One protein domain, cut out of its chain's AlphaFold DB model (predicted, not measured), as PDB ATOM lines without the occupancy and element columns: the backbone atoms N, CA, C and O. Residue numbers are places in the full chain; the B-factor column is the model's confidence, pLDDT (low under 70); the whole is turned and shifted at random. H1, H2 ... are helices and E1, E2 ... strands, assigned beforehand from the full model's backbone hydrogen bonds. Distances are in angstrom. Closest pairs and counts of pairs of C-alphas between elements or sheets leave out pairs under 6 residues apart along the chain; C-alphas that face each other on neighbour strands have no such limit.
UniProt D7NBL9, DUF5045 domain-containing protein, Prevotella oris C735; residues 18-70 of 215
ATOM      1  N   LYS A  18     171.837 141.547 248.625       86.62
ATOM      2  CA  LYS A  18     171.465 142.919 249.000       86.62
ATOM      3  C   LYS A  18     171.744 143.208 250.463       86.62
ATOM      4  O   LYS A  18     172.294 144.264 250.770       86.62
ATOM      5  N   GLU A  19     171.461 142.261 251.354       89.62
ATOM      6  CA  GLU A  19     171.809 142.416 252.766       89.62
ATOM      7  C   GLU A  19     173.330 142.525 252.959       89.62
ATOM      8  O   GLU A  19     173.803 143.431 253.647       89.62
ATOM      9  N   LYS A  20     174.115 141.654 252.307       89.56
ATOM     10  CA  LYS A  20     175.588 141.726 252.317       89.56
ATOM     11  C   LYS A  20     176.091 143.058 251.766       89.56
ATOM     12  O   LYS A  20     176.986 143.660 252.358       89.56
ATOM     13  N   GLN A  21     175.484 143.557 250.688       85.69
ATOM     14  CA  GLN A  21     175.799 144.868 250.128       85.69
ATOM     15  C   GLN A  21     175.554 145.987 251.153       85.69
ATOM     16  O   GLN A  21     176.449 146.799 251.382       85.69
ATOM     17  N   TRP A  22     174.399 146.019 251.822       85.00
ATOM     18  CA  TRP A  22     174.101 147.035 252.839       85.00
ATOM     19  C   TRP A  22     175.007 146.930 254.067       85.00
ATOM     20  O   TRP A  22     175.582 147.936 254.479       85.00
ATOM     21  N   LYS A  23     175.232 145.719 254.592       87.94
ATOM     22  CA  LYS A  23     176.171 145.477 255.701       87.94
ATOM     23  C   LYS A  23     177.578 145.972 255.375       87.94
ATOM     24  O   LYS A  23     178.235 146.566 256.227       87.94
ATOM     25  N   SER A  24     178.022 145.786 254.131       84.50
ATOM     26  CA  SER A  24     179.328 146.255 253.658       84.50
ATOM     27  C   SER A  24     179.452 147.787 253.606       84.50
ATOM     28  O   SER A  24     180.549 148.326 253.740       84.50
ATOM     29  N   MET A  25     178.332 148.505 253.449       83.19
ATOM     30  CA  MET A  25     178.291 149.971 253.499       83.19
ATOM     31  C   MET A  25     178.329 150.504 254.939       83.19
ATOM     32  O   MET A  25     178.663 151.670 255.152       83.19
ATOM     33  N   GLU A  26     178.008 149.670 255.931       83.38
ATOM     34  CA  GLU A  26     178.015 150.027 257.350       83.38
ATOM     35  C   GLU A  26     179.355 149.705 258.017       83.38
ATOM     36  O   GLU A  26     180.125 150.616 258.327       83.38
ATOM     37  N   ASN A  27     179.646 148.423 258.246       82.31
ATOM     38  CA  ASN A  27     180.882 147.970 258.892       82.31
ATOM     39  C   ASN A  27     181.349 146.555 258.493       82.31
ATOM     40  O   ASN A  27     182.415 146.128 258.944       82.31
ATOM     41  N   GLY A  28     180.575 145.847 257.671       82.88
ATOM     42  CA  GLY A  28     180.841 144.478 257.248       82.88
ATOM     43  C   GLY A  28     181.856 144.368 256.104       82.88
ATOM     44  O   GLY A  28     182.234 145.370 255.493       82.88
ATOM     45  N   PRO A  29     182.306 143.142 255.785       82.62
ATOM     46  CA  PRO A  29     183.198 142.911 254.654       82.62
ATOM     47  C   PRO A  29     182.498 143.220 253.321       82.62
ATOM     48  O   PRO A  29     181.300 142.987 253.162       82.62
ATOM     49  N   TRP A  30     183.261 143.695 252.333       80.88
ATOM     50  CA  TRP A  30     182.811 143.804 250.940       80.88
ATOM     51  C   TRP A  30     182.783 142.417 250.272       80.88
ATOM     52  O   TRP A  30     183.638 142.074 249.451       80.88
ATOM     53  N   ASP A  31     181.800 141.609 250.672       83.25
ATOM     54  CA  ASP A  31     181.587 140.230 250.223       83.25
ATOM     55  C   ASP A  31     180.155 140.043 249.695       83.25
ATOM     56  O   ASP A  31     179.308 139.401 250.310       83.25
ATOM     57  N   PHE A  32     179.862 140.684 248.563       85.56
ATOM     58  CA  PHE A  32     178.579 140.583 247.865       85.56
ATOM     59  C   PHE A  32     178.788 140.335 246.367       85.56
ATOM     60  O   PHE A  32     179.798 140.720 245.771       85.56
ATOM     61  N   SER A  33     177.815 139.674 245.745       84.62
ATOM     62  CA  SER A  33     177.801 139.320 244.325       84.62
ATOM     63  C   SER A  33     176.740 140.115 243.549       84.62
ATOM     64  O   SER A  33     175.764 140.564 244.146       84.62
ATOM     65  N   PRO A  34     176.893 140.282 242.218       88.25
ATOM     66  CA  PRO A  34     177.983 139.776 241.371       88.25
ATOM     67  C   PRO A  34     179.240 140.665 241.396       88.25
ATOM     68  O   PRO A  34     179.220 141.798 240.923       88.25
ATOM     69  N   ALA A  35     180.377 140.139 241.862       86.31
ATOM     70  CA  ALA A  35     181.611 140.924 242.012       86.31
ATOM     71  C   ALA A  35     182.171 141.469 240.677       86.31
ATOM     72  O   ALA A  35     182.687 142.585 240.616       86.31
ATOM     73  N   TRP A  36     182.020 140.715 239.581       88.06
ATOM     74  CA  TRP A  36     182.460 141.133 238.244       88.06
ATOM     75  C   TRP A  36     181.711 142.360 237.715       88.06
ATOM     76  O   TRP A  36     182.332 143.223 237.102       88.06
ATOM     77  N   TYR A  37     180.410 142.476 237.999       88.06
ATOM     78  CA  TYR A  37     179.604 143.638 237.612       88.06
ATOM     79  C   TYR A  37     180.185 144.929 238.210       88.06
ATOM     80  O   TYR A  37     180.466 145.889 237.491       88.06
ATOM     81  N   TYR A  38     180.470 144.919 239.516       83.62
ATOM     82  CA  TYR A  38     181.051 146.070 240.212       83.62
ATOM     83  C   TYR A  38     182.501 146.347 239.790       83.62
ATOM     84  O   TYR A  38     182.887 147.511 239.676       83.62
ATOM     85  N   TYR A  39     183.295 145.311 239.498       86.44
ATOM     86  CA  TYR A  39     184.653 145.484 238.972       86.44
ATOM     87  C   TYR A  39     184.672 146.161 237.596       86.44
ATOM     88  O   TYR A  39     185.525 147.015 237.357       86.44
ATOM     89  N   LEU A  40     183.743 145.805 236.704       89.06
ATOM     90  CA  LEU A  40     183.693 146.346 235.343       89.06
ATOM     91  C   LEU A  40     183.104 147.761 235.302       89.06
ATOM     92  O   LEU A  40     183.689 148.643 234.674       89.06
ATOM     93  N   LEU A  41     181.984 148.002 235.988       89.56
ATOM     94  CA  LEU A  41     181.234 149.262 235.866       89.56
ATOM     95  C   LEU A  41     181.588 150.307 236.932       89.56
ATOM     96  O   LEU A  41     181.402 151.503 236.714       89.56
ATOM     97  N   HIS A  42     182.144 149.888 238.070       83.75
ATOM     98  CA  HIS A  42     182.413 150.761 239.220       83.75
ATOM     99  C   HIS A  42     183.892 150.750 239.635       83.75
ATOM    100  O   HIS A  42     184.247 151.041 240.780       83.75
ATOM    101  N   LYS A  43     184.793 150.446 238.689       79.19
ATOM    102  CA  LYS A  43     186.245 150.317 238.912       79.19
ATOM    103  C   LYS A  43     186.896 151.543 239.562       79.19
ATOM    104  O   LYS A  43     187.855 151.397 240.310       79.19
ATOM    105  N   LYS A  44     186.373 152.748 239.292       81.56
ATOM    106  CA  LYS A  44     186.948 154.024 239.760       81.56
ATOM    107  C   LYS A  44     186.877 154.227 241.278       81.56
ATOM    108  O   LYS A  44     187.668 154.995 241.806       81.56
ATOM    109  N   TYR A  45     185.937 153.577 241.967       80.50
ATOM    110  CA  TYR A  45     185.718 153.799 243.402       80.50
ATOM    111  C   TYR A  45     185.525 152.520 244.221       80.50
ATOM    112  O   TYR A  45     185.602 152.585 245.444       80.50
ATOM    113  N   SER A  46     185.307 151.367 243.580       79.81
ATOM    114  CA  SER A  46     185.044 150.090 244.259       79.81
ATOM    115  C   SER A  46     186.261 149.444 244.925       79.81
ATOM    116  O   SER A  46     186.105 148.577 245.775       79.81
ATOM    117  N   GLY A  47     187.486 149.806 244.530       84.62
ATOM    118  CA  GLY A  47     188.693 149.140 245.033       84.62
ATOM    119  C   GLY A  47     188.799 147.658 244.642       84.62
ATOM    120  O   GLY A  47     189.511 146.895 245.298       84.62
ATOM    121  N   GLY A  48     188.079 147.234 243.595       87.69
ATOM    122  CA  GLY A  48     188.100 145.863 243.090       87.69
ATOM    123  C   GLY A  48     189.427 145.507 242.420       87.69
ATOM    124  O   GLY A  48     189.912 146.230 241.550       87.69
ATOM    125  N   GLU A  49     190.001 144.363 242.782       87.62
ATOM    126  CA  GLU A  49     191.171 143.784 242.127       87.62
ATOM    127  C   GLU A  49     190.942 142.314 241.779       87.62
ATOM    128  O   GLU A  49     190.276 141.566 242.499       87.62
ATOM    129  N   THR A  50     191.515 141.899 240.654       90.56
ATOM    130  CA  THR A  50     191.484 140.513 240.199       90.56
ATOM    131  C   THR A  50     192.676 139.756 240.762       90.56
ATOM    132  O   THR A  50     193.803 140.246 240.728       90.56
ATOM    133  N   TYR A  51     192.445 138.543 241.244       90.00
ATOM    134  CA  TYR A  51     193.499 137.626 241.656       90.00
ATOM    135  C   TYR A  51     193.209 136.228 241.120       90.00
ATOM    136  O   TYR A  51     192.055 135.850 240.905       90.00
ATOM    137  N   TRP A  52     194.270 135.463 240.889       92.19
ATOM    138  CA  TRP A  52     194.144 134.066 240.510       92.19
ATOM    139  C   TRP A  52     193.867 133.223 241.754       92.19
ATOM    140  O   TRP A  52     194.637 133.269 242.716       92.19
ATOM    141  N   GLN A  53     192.782 132.448 241.751       91.62
ATOM    142  CA  GLN A  53     192.508 131.481 242.809       91.62
ATOM    143  C   GLN A  53     192.725 130.060 242.288       91.62
ATOM    144  O   GLN A  53     191.990 129.584 241.422       91.62
ATOM    145  N   TRP A  54     193.703 129.358 242.860       89.69
ATOM    146  CA  TRP A  54     193.941 127.944 242.580       89.69
ATOM    147  C   TRP A  54     192.898 127.060 243.273       89.69
ATOM    148  O   TRP A  54     192.792 127.057 244.497       89.69
ATOM    149  N   ARG A  55     192.121 126.301 242.488       87.19
ATOM    150  CA  ARG A  55     191.160 125.287 242.965       87.19
ATOM    151  C   ARG A  55     191.094 124.081 242.014       87.19
ATOM    152  O   ARG A  55     190.006 123.703 241.587       87.19
ATOM    153  N   PHE A  56     192.248 123.516 241.642       86.94
ATOM    154  CA  PHE A  56     192.361 122.401 240.683       86.94
ATOM    155  C   PHE A  56     191.532 122.682 239.403       86.94
ATOM    156  O   PHE A  56     191.765 123.707 238.758       86.94
ATOM    157  N   LEU A  57     190.511 121.871 239.094       88.00
ATOM    158  CA  LEU A  57     189.603 122.045 237.943       88.00
ATOM    159  C   LEU A  57     188.700 123.295 237.994       88.00
ATOM    160  O   LEU A  57     188.069 123.628 236.998       88.00
ATOM    161  N   LYS A  58     188.604 123.991 239.134       84.44
ATOM    162  CA  LYS A  58     187.829 125.241 239.301       84.44
ATOM    163  C   LYS A  58     188.731 126.462 239.520       84.44
ATOM    164  O   LYS A  58     188.310 127.431 240.163       84.44
ATOM    165  N   SER A  59     189.987 126.387 239.072       88.56
ATOM    166  CA  SER A  59     190.901 127.529 239.097       88.56
ATOM    167  C   SER A  59     190.418 128.639 238.160       88.56
ATOM    168  O   SER A  59     189.796 128.378 237.133       88.56
ATOM    169  N   GLY A  60     190.638 129.892 238.548       91.00
ATOM    170  CA  GLY A  60     190.207 131.023 237.737       91.00
ATOM    171  C   GLY A  60     190.442 132.376 238.389       91.00
ATOM    172  O   GLY A  60     190.776 132.481 239.575       91.00
ATOM    173  N   TRP A  61     190.233 133.422 237.595       88.94
ATOM    174  CA  TRP A  61     190.247 134.800 238.062       88.94
ATOM    175  C   TRP A  61     189.033 135.085 238.940       88.94
ATOM    176  O   TRP A  61     187.890 134.817 238.562       88.94
ATOM    177  N   ARG A  62     189.277 135.672 240.109       89.31
ATOM    178  CA  ARG A  62     188.232 136.189 240.990       89.31
ATOM    179  C   ARG A  62     188.468 137.648 241.293       89.31
ATOM    180  O   ARG A  62     189.606 138.102 241.359       89.31
ATOM    181  N   VAL A  63     187.373 138.360 241.502       89.56
ATOM    182  CA  VAL A  63     187.387 139.734 241.987       89.56
ATOM    183  C   VAL A  63     187.284 139.689 243.504       89.56
ATOM    184  O   VAL A  63     186.396 139.032 244.043       89.56
ATOM    185  N   ARG A  64     188.178 140.403 244.181       86.81
ATOM    186  CA  ARG A  64     188.008 140.790 245.583       86.81
ATOM    187  C   ARG A  64     188.060 142.300 245.685       86.81
ATOM    188  O   ARG A  64     188.719 142.956 244.879       86.81
ATOM    189  N   PHE A  65     187.428 142.842 246.705       86.62
ATOM    190  CA  PHE A  65     187.442 144.272 246.946       86.62
ATOM    191  C   PHE A  65     188.351 144.597 248.117       86.62
ATOM    192  O   PHE A  65     188.303 143.947 249.161       86.62
ATOM    193  N   LYS A  66     189.218 145.589 247.921       83.56
ATOM    194  CA  LYS A  66     190.068 146.128 248.975       83.56
ATOM    195  C   LYS A  66     189.583 147.515 249.334       83.56
ATOM    196  O   LYS A  66     189.686 148.435 248.528       83.56
ATOM    197  N   GLU A  67     189.137 147.666 250.572       78.69
ATOM    198  CA  GLU A  67     188.640 148.940 251.085       78.69
ATOM    199  C   GLU A  67     189.692 150.055 251.009       78.69
ATOM    200  O   GLU A  67     189.366 151.168 250.613       78.69
ATOM    201  N   SER A  68     190.973 149.749 251.250       81.25
ATOM    202  CA  SER A  68     192.072 150.720 251.115       81.25
ATOM    203  C   SER A  68     192.280 151.251 249.691       81.25
ATOM    204  O   SER A  68     192.905 152.292 249.515       81.25
ATOM    205  N   LYS A  69     191.772 150.547 248.671       83.62
ATOM    206  CA  LYS A  69     191.756 150.988 247.266       83.62
ATOM    207  C   LYS A  69     190.404 151.582 246.854       83.62
ATOM    208  O   LYS A  69     190.250 151.996 245.705       83.62
ATOM    209  N   SER A  70     189.416 151.568 247.745       82.75
ATOM    210  CA  SER A  70     188.085 152.112 247.500       82.75
ATOM    211  C   SER A  70     188.018 153.580 247.933       82.75
ATOM    212  O   SER A  70     188.676 153.984 248.888       82.75
TER     213      SER A  70
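This is residues 18 to 70 of the 215 residues of the protein "DUF5045 domain-containing protein" of Prevotella oris C735 (UniProt D7NBL9). A long two-stranded hairpin, E1 and E2, makes most of the length, with the short helix H2 packed on both of its strands and the helix H1 set apart from the hairpin and from H2. The turn at the hairpin's tip, residues 54 to 59, sticks out, and H1 lies toward the other end of the longest axis. The printed part has 53 residues with two named helices and two named strands, in the order H1, H2, E1, E2; the sheet E1 - E2 is antiparallel, and the class is mixed, helices and strands. The whole is only just compact, close to loose, with a radius of gyration of the C-alphas of 11.8 A, and its elongated outline spans 36 by 23 by 19 A.

H1, residues 18 to 26, is apart from H2, residues 35 to 41. H1 is also apart from E1, residues 46 to 53, and from E2, residues 60 to 70. H2 and E1 have 5 pairs of C-alphas within 8 A, and their closest C-alphas, those of Tyr 39 and Gly 48, are 5.4 A apart. H2 and E2 have 4 such pairs, and their closest C-alphas, those of Ala 35 and Val 63, are 5.9 A apart. E1 and E2 form a hairpin of antiparallel neighbour strands, with 147 degrees between their N-to-C directions. Among the pairs within hydrogen-bond range are N 49 and O 64 at 2.8 A and N 62 and O 51 at 2.9 A. The C-alphas of Gln 53 and Gly 60 face each other at 5.6 A, and those of Gly 47 and Ser 70 at 3.9 A. E2 bends by 101 degrees at residue 67. In H1 and H2 every O i to N i+4 pair is within hydrogen-bond range.

H1 begins at C-alpha 18, at (171.465, 142.919, 249.000), and measures 12.8 A from first to last C-alpha over residues 18 to 26. H2, residues 35 to 41, measures 10.4 A. E1, residues 46 to 53, measures 20.1 A and begins at C-alpha 46, at (185.044, 150.090, 244.259). E2, residues 60 to 70, measures 23.3 A and ends at C-alpha 70, at (188.085, 152.112, 247.500).

The two C-alphas farthest apart are those of Glu 26 and Leu 57, at 36.0 A. The C-alphas of Lys 18 and Ser 70, the first and last printed, are 19.1 A apart. The printed part has no cut. The link from H2 to E1 is tight, those from H1 to H2 and from E1 to E2 are short, and no link is long. Residues 54 to 59, between E1 and E2, stand free. The mean pLDDT of the printed part is 85.9, and no printed residue is under 70.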